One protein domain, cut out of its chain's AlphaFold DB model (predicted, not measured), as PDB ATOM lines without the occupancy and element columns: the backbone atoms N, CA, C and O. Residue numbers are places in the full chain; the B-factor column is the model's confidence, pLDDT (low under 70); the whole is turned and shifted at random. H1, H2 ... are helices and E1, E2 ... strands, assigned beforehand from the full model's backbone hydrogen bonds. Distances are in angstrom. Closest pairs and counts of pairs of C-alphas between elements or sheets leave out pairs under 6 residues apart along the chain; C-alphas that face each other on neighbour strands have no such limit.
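What this domain is: This is residues 83 to 146 of the 229 residues of the protein "Tryptophan halogenase" of uncultured bacterium (UniProt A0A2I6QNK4). A two-stranded antiparallel hairpin, E1 and E2, and helix H1 stand at opposite ends of a flat model, with short H2 between them and H3 packed on the hairpin near residues 85 and 101. The 64 printed residues, of mixed class, run E1 E2 H1 H2 H3. The whole is only just loose, close to compact, with a radius of gyration of the C-alphas of 13.1 A and spans of 32 by 32 by 17 A.

How they stand to each other: E1, residues 85 to 89, and E2, residues 97 to 101, form a hairpin, antiparallel at 165 degrees; N 88 and O 98, 2.9 A apart, are within hydrogen-bond range. H3, residues 135 to 142, comes closest to E2 at the C-alphas of Thr 137 and Gly 101, 4.7 A apart. H2, residues 130 to 133, and H3 only just touch, only at the corner, with 3 pairs of C-alphas within 8 A; the closest are Ser 131 and Thr 137, 5.9 A. H1, residues 114 to 123, is close to H2 but not clearly touching: the closest C-alphas, Trp 118 and Ile 130, are 7.4 A apart. Every O i to N i+4 pair is within hydrogen-bond range in H1, 2 of 4 in H3; H2 is too short.

Where its parts are: E1 begins at C-alpha 85, (-55.927, -41.700, 21.964), and spans 13.0 A; E2 spans 12.6 A, H1 14.5 A, H2 5.7 A. H3, 11.2 A, ends at C-alpha 142, (-58.181, -36.630, 10.661).

The domain as a whole: The printed part has no cut. The E2 to H1 link, residues 102 to 113, is long. No printed residue is under 70 in pLDDT.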
ATOM      1  N   LYS A  83     -62.695 -39.460  22.639       94.31
ATOM      2  CA  LYS A  83     -61.242 -39.598  22.743       94.31
ATOM      3  C   LYS A  83     -60.781 -40.895  22.084       94.31
ATOM      4  O   LYS A  83     -61.150 -41.981  22.522       94.31
ATOM      5  N   LEU A  84     -59.941 -40.773  21.059       95.12
ATOM      6  CA  LEU A  84     -59.388 -41.906  20.307       95.12
ATOM      7  C   LEU A  84     -57.981 -42.321  20.755       95.12
ATOM      8  O   LEU A  84     -57.542 -43.428  20.458       95.12
ATOM      9  N   GLY A  85     -57.280 -41.455  21.482       95.25
ATOM     10  CA  GLY A  85     -55.927 -41.700  21.964       95.25
ATOM     11  C   GLY A  85     -55.356 -40.485  22.682       95.25
ATOM     12  O   GLY A  85     -56.077 -39.528  22.970       95.25
ATOM     13  N   ILE A  86     -54.060 -40.537  22.972       96.56
ATOM     14  CA  ILE A  86     -53.287 -39.425  23.533       96.56
ATOM     15  C   ILE A  86     -52.108 -39.164  22.601       96.56
ATOM     16  O   ILE A  86     -51.369 -40.093  22.278       96.56
ATOM     17  N   GLN A  87     -51.949 -37.916  22.162       96.19
ATOM     18  CA  GLN A  87     -50.793 -37.495  21.380       96.19
ATOM     19  C   GLN A  87     -49.695 -36.996  22.316       96.19
ATOM     20  O   GLN A  87     -49.916 -36.092  23.122       96.19
ATOM     21  N   PHE A  88     -48.517 -37.589  22.189       96.88
ATOM     22  CA  PHE A  88     -47.317 -37.226  22.924       96.88
ATOM     23  C   PHE A  88     -46.380 -36.482  21.976       96.88
ATOM     24  O   PHE A  88     -45.970 -37.044  20.965       96.88
ATOM     25  N   ASN A  89     -46.049 -35.234  22.308       97.31
ATOM     26  CA  ASN A  89     -45.135 -34.382  21.544       97.31
ATOM     27  C   ASN A  89     -43.864 -34.134  22.353       97.31
ATOM     28  O   ASN A  89     -43.956 -33.864  23.547       97.31
ATOM     29  N   ASP A  90     -42.707 -34.232  21.708       96.88
ATOM     30  CA  ASP A  90     -41.394 -33.927  22.281       96.88
ATOM     31  C   ASP A  90     -40.946 -34.844  23.439       96.88
ATOM     32  O   ASP A  90     -39.978 -34.549  24.136       96.88
ATOM     33  N   TRP A  91     -41.615 -35.986  23.643       96.19
ATOM     34  CA  TRP A  91     -41.292 -36.926  24.731       96.19
ATOM     35  C   TRP A  91     -40.030 -37.753  24.472       96.19
ATOM     36  O   TRP A  91     -39.333 -38.118  25.414       96.19
ATOM     37  N   GLY A  92     -39.760 -38.091  23.209       92.69
ATOM     38  CA  GLY A  92     -38.534 -38.795  22.819       92.69
ATOM     39  C   GLY A  92     -37.421 -37.820  22.452       92.69
ATOM     40  O   GLY A  92     -36.315 -37.893  22.981       92.69
ATOM     41  N   LYS A  93     -37.728 -36.906  21.528       95.56
ATOM     42  CA  LYS A  93     -36.837 -35.865  21.009       95.56
ATOM     43  C   LYS A  93     -37.686 -34.652  20.652       95.56
ATOM     44  O   LYS A  93     -38.837 -34.823  20.260       95.56
ATOM     45  N   ILE A  94     -37.105 -33.459  20.707       97.50
ATOM     46  CA  ILE A  94     -37.770 -32.251  20.202       97.50
ATOM     47  C   ILE A  94     -38.078 -32.435  18.708       97.50
ATOM     48  O   ILE A  94     -37.192 -32.791  17.933       97.50
ATOM     49  N   GLY A  95     -39.329 -32.190  18.321       96.00
ATOM     50  CA  GLY A  95     -39.865 -32.390  16.977       96.00
ATOM     51  C   GLY A  95     -40.544 -33.745  16.753       96.00
ATOM     52  O   GLY A  95     -41.262 -33.893  15.765       96.00
ATOM     53  N   ASP A  96     -40.373 -34.720  17.656       94.69
ATOM     54  CA  ASP A  96     -41.018 -36.030  17.534       94.69
ATOM     55  C   ASP A  96     -42.448 -36.001  18.097       94.69
ATOM     56  O   ASP A  96     -42.737 -35.383  19.125       94.69
ATOM     57  N   SER A  97     -43.353 -36.744  17.458       95.38
ATOM     58  CA  SER A  97     -44.719 -36.941  17.942       95.38
ATOM     59  C   SER A  97     -45.205 -38.357  17.662       95.38
ATOM     60  O   SER A  97     -44.922 -38.919  16.604       95.38
ATOM     61  N   TYR A  98     -45.961 -38.933  18.594       94.31
ATOM     62  CA  TYR A  98     -46.676 -40.188  18.368       94.31
ATOM     63  C   TYR A  98     -48.020 -40.204  19.100       94.31
ATOM     64  O   TYR A  98     -48.231 -39.490  20.081       94.31
ATOM     65  N   ILE A  99     -48.946 -41.038  18.626       96.06
ATOM     66  CA  ILE A  99     -50.268 -41.206  19.234       96.06
ATOM     67  C   ILE A  99     -50.363 -42.586  19.881       96.06
ATOM     68  O   ILE A  99     -50.300 -43.615  19.208       96.06
ATOM     69  N   HIS A 100     -50.601 -42.600  21.191       95.12
ATOM     70  CA  HIS A 100     -51.066 -43.781  21.907       95.12
ATOM     71  C   HIS A 100     -52.578 -43.922  21.690       95.12
ATOM     72  O   HIS A 100     -53.391 -43.400  22.460       95.12
ATOM     73  N   GLY A 101     -52.946 -44.548  20.572       93.88
ATOM     74  CA  GLY A 101     -54.335 -44.819  20.207       93.88
ATOM     75  C   GLY A 101     -54.938 -45.910  21.086       93.88
ATOM     76  O   GLY A 101     -54.273 -46.891  21.410       93.88
ATOM     77  N   PHE A 102     -56.207 -45.763  21.459       93.75
ATOM     78  CA  PHE A 102     -56.933 -46.837  22.130       93.75
ATOM     79  C   PHE A 102     -57.246 -47.975  21.155       93.75
ATOM     80  O   PHE A 102     -57.510 -47.733  19.978       93.75
ATOM     81  N   GLY A 103     -57.310 -49.205  21.659       90.88
ATOM     82  CA  GLY A 103     -57.638 -50.391  20.867       90.88
ATOM     83  C   GLY A 103     -56.409 -51.206  20.474       90.88
ATOM     84  O   GLY A 103     -55.330 -51.054  21.039       90.88
ATOM     85  N   THR A 104     -56.603 -52.130  19.539       92.19
ATOM     86  CA  THR A 104     -55.570 -53.068  19.096       92.19
ATOM     87  C   THR A 104     -54.758 -52.492  17.942       92.19
ATOM     88  O   THR A 104     -55.311 -51.860  17.042       92.19
ATOM     89  N   ILE A 105     -53.455 -52.768  17.942       94.19
ATOM     90  CA  ILE A 105     -52.555 -52.454  16.832       94.19
ATOM     91  C   ILE A 105     -52.351 -53.725  16.013       94.19
ATOM     92  O   ILE A 105     -51.886 -54.736  16.538       94.19
ATOM     93  N   GLY A 106     -52.680 -53.662  14.726       93.75
ATOM     94  CA  GLY A 106     -52.573 -54.783  13.808       93.75
ATOM     95  C   GLY A 106     -53.418 -55.980  14.242       93.75
ATOM     96  O   GLY A 106     -54.480 -55.836  14.850       93.75
ATOM     97  N   ARG A 107     -52.954 -57.175  13.881       93.00
ATOM     98  CA  ARG A 107     -53.611 -58.443  14.199       93.00
ATOM     99  C   ARG A 107     -52.559 -59.496  14.507       93.00
ATOM    100  O   ARG A 107     -51.650 -59.698  13.706       93.00
ATOM    101  N   ASP A 108     -52.718 -60.175  15.635       92.50
ATOM    102  CA  ASP A 108     -51.868 -61.305  15.999       92.50
ATOM    103  C   ASP A 108     -52.083 -62.470  15.023       92.50
ATOM    104  O   ASP A 108     -53.203 -62.718  14.560       92.50
ATOM    105  N   LEU A 109     -51.003 -63.180  14.695       91.31
ATOM    106  CA  LEU A 109     -51.024 -64.307  13.764       91.31
ATOM    107  C   LEU A 109     -50.393 -65.528  14.434       91.31
ATOM    108  O   LEU A 109     -49.247 -65.495  14.874       91.31
ATOM    109  N   GLY A 110     -51.149 -66.624  14.505       89.81
ATOM    110  CA  GLY A 110     -50.697 -67.847  15.162       89.81
ATOM    111  C   GLY A 110     -50.339 -67.606  16.630       89.81
ATOM    112  O   GLY A 110     -51.146 -67.083  17.392       89.81
ATOM    113  N   LEU A 111     -49.130 -68.011  17.015       91.12
ATOM    114  CA  LEU A 111     -48.640 -67.910  18.392       91.12
ATOM    115  C   LEU A 111     -47.933 -66.586  18.696       91.12
ATOM    116  O   LEU A 111     -47.594 -66.346  19.852       91.12
ATOM    117  N   MET A 112     -47.662 -65.754  17.685       94.38
ATOM    118  CA  MET A 112     -46.852 -64.554  17.867       94.38
ATOM    119  C   MET A 112     -47.685 -63.275  17.827       94.38
ATOM    120  O   MET A 112     -48.559 -63.116  16.967       94.38
ATOM    121  N   PRO A 113     -47.399 -62.328  18.735       95.12
ATOM    122  CA  PRO A 113     -48.070 -61.045  18.725       95.12
ATOM    123  C   PRO A 113     -47.635 -60.218  17.509       95.12
ATOM    124  O   PRO A 113     -46.492 -60.299  17.047       95.12
ATOM    125  N   PHE A 114     -48.539 -59.374  17.013       96.12
ATOM    126  CA  PHE A 114     -48.382 -58.579  15.794       96.12
ATOM    127  C   PHE A 114     -47.048 -57.824  15.714       96.12
ATOM    128  O   PHE A 114     -46.401 -57.798  14.666       96.12
ATOM    129  N   HIS A 115     -46.605 -57.232  16.826       95.50
ATOM    130  CA  HIS A 115     -45.400 -56.403  16.857       95.50
ATOM    131  C   HIS A 115     -44.127 -57.171  16.466       95.50
ATOM    132  O   HIS A 115     -43.216 -56.567  15.910       95.50
ATOM    133  N   GLN A 116     -44.062 -58.489  16.692       96.38
ATOM    134  CA  GLN A 116     -42.911 -59.311  16.294       96.38
ATOM    135  C   GLN A 116     -42.818 -59.426  14.769       96.38
ATOM    136  O   GLN A 116     -41.753 -59.228  14.179       96.38
ATOM    137  N   TYR A 117     -43.956 -59.662  14.113       95.25
ATOM    138  CA  TYR A 117     -44.043 -59.659  12.653       95.25
ATOM    139  C   TYR A 117     -43.718 -58.284  12.079       95.25
ATOM    140  O   TYR A 117     -42.961 -58.181  11.114       95.25
ATOM    141  N   TRP A 118     -44.247 -57.225  12.698       96.94
ATOM    142  CA  TRP A 118     -43.962 -55.855  12.290       96.94
ATOM    143  C   TRP A 118     -42.469 -55.523  12.402       96.94
ATOM    144  O   TRP A 118     -41.910 -55.012  11.438       96.94
ATOM    145  N   LEU A 119     -41.795 -55.875  13.505       97.31
ATOM    146  CA  LEU A 119     -40.353 -55.649  13.682       97.31
ATOM    147  C   LEU A 119     -39.533 -56.343  12.587       97.31
ATOM    148  O   LEU A 119     -38.660 -55.719  11.980       97.31
ATOM    149  N   LYS A 120     -39.849 -57.610  12.285       96.50
ATOM    150  CA  LYS A 120     -39.177 -58.368  11.221       96.50
ATOM    151  C   LYS A 120     -39.414 -57.754   9.840       96.50
ATOM    152  O   LYS A 120     -38.474 -57.607   9.062       96.50
ATOM    153  N   ALA A 121     -40.650 -57.379   9.530       96.44
ATOM    154  CA  ALA A 121     -40.981 -56.750   8.256       96.44
ATOM    155  C   ALA A 121     -40.369 -55.341   8.138       96.44
ATOM    156  O   ALA A 121     -39.911 -54.956   7.063       96.44
ATOM    157  N   ARG A 122     -40.282 -54.587   9.240       97.31
ATOM    158  CA  ARG A 122     -39.645 -53.265   9.296       97.31
ATOM    159  C   ARG A 122     -38.143 -53.361   9.061       97.31
ATOM    160  O   ARG A 122     -37.620 -52.571   8.282       97.31
ATOM    161  N   SER A 123     -37.467 -54.356   9.644       97.44
ATOM    162  CA  SER A 123     -36.031 -54.578   9.414       97.44
ATOM    163  C   SER A 123     -35.709 -54.968   7.966       97.44
ATOM    164  O   SER A 123     -34.576 -54.816   7.530       97.44
ATOM    165  N   GLN A 124     -36.690 -55.500   7.233       97.75
ATOM    166  CA  GLN A 124     -36.583 -55.850   5.814       97.75
ATOM    167  C   GLN A 124     -37.078 -54.734   4.878       97.75
ATOM    168  O   GLN A 124     -37.085 -54.922   3.668       97.75
ATOM    169  N   GLY A 125     -37.517 -53.585   5.409       97.12
ATOM    170  CA  GLY A 125     -38.048 -52.478   4.606       97.12
ATOM    171  C   GLY A 125     -39.459 -52.702   4.044       97.12
ATOM    172  O   GLY A 125     -39.901 -51.941   3.190       97.12
ATOM    173  N   HIS A 126     -40.189 -53.716   4.520       96.25
ATOM    174  CA  HIS A 126     -41.527 -54.079   4.030       96.25
ATOM    175  C   HIS A 126     -42.684 -53.500   4.862       96.25
ATOM    176  O   HIS A 126     -43.834 -53.539   4.424       96.25
ATOM    177  N   ALA A 127     -42.419 -52.991   6.070       96.75
ATOM    178  CA  ALA A 127     -43.451 -52.447   6.955       96.75
ATOM    179  C   ALA A 127     -43.440 -50.918   7.001       96.75
ATOM    180  O   ALA A 127     -42.380 -50.286   7.084       96.75
ATOM    181  N   LYS A 128     -44.638 -50.333   7.040       96.00
ATOM    182  CA  LYS A 128     -44.849 -48.914   7.339       96.00
ATOM    183  C   LYS A 128     -44.634 -48.623   8.828       96.00
ATOM    184  O   LYS A 128     -44.270 -49.515   9.601       96.00
ATOM    185  N   ASP A 129     -44.838 -47.369   9.226       94.25
ATOM    186  CA  ASP A 129     -44.851 -47.013  10.642       94.25
ATOM    187  C   ASP A 129     -45.913 -47.818  11.408       94.25
ATOM    188  O   ASP A 129     -46.975 -48.132  10.869       94.25
ATOM    189  N   ILE A 130     -45.624 -48.170  12.663       94.69
ATOM    190  CA  ILE A 130     -46.518 -49.004  13.474       94.69
ATOM    191  C   ILE A 130     -47.891 -48.344  13.693       94.69
ATOM    192  O   ILE A 130     -48.902 -49.041  13.807       94.69
ATOM    193  N   SER A 131     -47.948 -47.007  13.691       93.44
ATOM    194  CA  SER A 131     -49.188 -46.239  13.831       93.44
ATOM    195  C   SER A 131     -50.189 -46.494  12.701       93.44
ATOM    196  O   SER A 131     -51.396 -46.451  12.945       93.44
ATOM    197  N   GLU A 132     -49.721 -46.844  11.496       94.94
ATOM    198  CA  GLU A 132     -50.582 -47.131  10.343       94.94
ATOM    199  C   GLU A 132     -51.353 -48.452  10.466       94.94
ATOM    200  O   GLU A 132     -52.240 -48.742   9.666       94.94
ATOM    201  N   TYR A 133     -51.056 -49.250  11.490       95.81
ATOM    202  CA  TYR A 133     -51.753 -50.503  11.762       95.81
ATOM    203  C   TYR A 133     -52.808 -50.358  12.869       95.81
ATOM    204  O   TYR A 133     -53.368 -51.355  13.316       95.81
ATOM    205  N   SER A 134     -53.114 -49.133  13.309       95.44
ATOM    206  CA  SER A 134     -54.144 -48.843  14.313       95.44
ATOM    207  C   SER A 134     -55.185 -47.864  13.772       95.44
ATOM    208  O   SER A 134     -54.881 -46.713  13.453       95.44
ATOM    209  N   LEU A 135     -56.446 -48.308  13.722       94.50
ATOM    210  CA  LEU A 135     -57.562 -47.515  13.194       94.50
ATOM    211  C   LEU A 135     -57.698 -46.167  13.911       94.50
ATOM    212  O   LEU A 135     -57.798 -45.125  13.267       94.50
ATOM    213  N   ASN A 136     -57.682 -46.185  15.243       94.50
ATOM    214  CA  ASN A 136     -57.883 -44.982  16.050       94.50
ATOM    215  C   ASN A 136     -56.692 -44.025  15.951       94.50
ATOM    216  O   ASN A 136     -56.884 -42.810  15.951       94.50
ATOM    217  N   THR A 137     -55.480 -44.564  15.796       95.56
ATOM    218  CA  THR A 137     -54.261 -43.773  15.604       95.56
ATOM    219  C   THR A 137     -54.280 -43.030  14.265       95.56
ATOM    220  O   THR A 137     -53.869 -41.875  14.211       95.56
ATOM    221  N   ILE A 138     -54.829 -43.640  13.209       95.25
ATOM    222  CA  ILE A 138     -55.008 -42.995  11.897       95.25
ATOM    223  C   ILE A 138     -56.191 -42.015  11.886       95.25
ATOM    224  O   ILE A 138     -56.132 -40.968  11.236       95.25
ATOM    225  N   ALA A 139     -57.290 -42.355  12.563       95.38
ATOM    226  CA  ALA A 139     -58.519 -41.565  12.544       95.38
ATOM    227  C   ALA A 139     -58.415 -40.272  13.369       95.38
ATOM    228  O   ALA A 139     -58.987 -39.253  12.973       95.38
ATOM    229  N   ALA A 140     -57.666 -40.293  14.479       95.12
ATOM    230  CA  ALA A 140     -57.568 -39.163  15.401       95.12
ATOM    231  C   ALA A 140     -57.020 -37.874  14.750       95.12
ATOM    232  O   ALA A 140     -57.703 -36.852  14.853       95.12
ATOM    233  N   PRO A 141     -55.893 -37.882  14.003       94.12
ATOM    234  CA  PRO A 141     -55.398 -36.685  13.313       94.12
ATOM    235  C   PRO A 141     -56.354 -36.144  12.246       94.12
ATOM    236  O   PRO A 141     -56.314 -34.966  11.912       94.12
ATOM    237  N   GLN A 142     -57.217 -37.003  11.697       95.62
ATOM    238  CA  GLN A 142     -58.181 -36.630  10.661       95.62
ATOM    239  C   GLN A 142     -59.485 -36.066  11.240       95.62
ATOM    240  O   GLN A 142     -60.392 -35.745  10.473       95.62
ATOM    241  N   GLY A 143     -59.625 -36.006  12.570       95.06
ATOM    242  CA  GLY A 143     -60.873 -35.603  13.220       95.06
ATOM    243  C   GLY A 143     -62.048 -36.529  12.889       95.06
ATOM    244  O   GLY A 143     -63.198 -36.090  12.886       95.06
ATOM    245  N   LYS A 144     -61.778 -37.801  12.563       94.88
ATOM    246  CA  LYS A 144     -62.804 -38.770  12.160       94.88
ATOM    247  C   LYS A 144     -63.206 -39.649  13.331       94.88
ATOM    248  O   LYS A 144     -62.358 -40.213  14.013       94.88
ATOM    249  N   PHE A 145     -64.508 -39.819  13.516       92.94
ATOM    250  CA  PHE A 145     -65.078 -40.689  14.537       92.94
ATOM    251  C   PHE A 145     -66.407 -41.278  14.060       92.94
ATOM    252  O   PHE A 145     -67.170 -40.620  13.355       92.94
ATOM    253  N   MET A 146     -66.699 -42.512  14.469       90.00
ATOM    254  CA  MET A 146     -68.001 -43.143  14.271       90.00
ATOM    255  C   MET A 146     -68.292 -44.105  15.423       90.00
ATOM    256  O   MET A 146     -67.409 -44.842  15.859       90.00
TER     257      MET A 146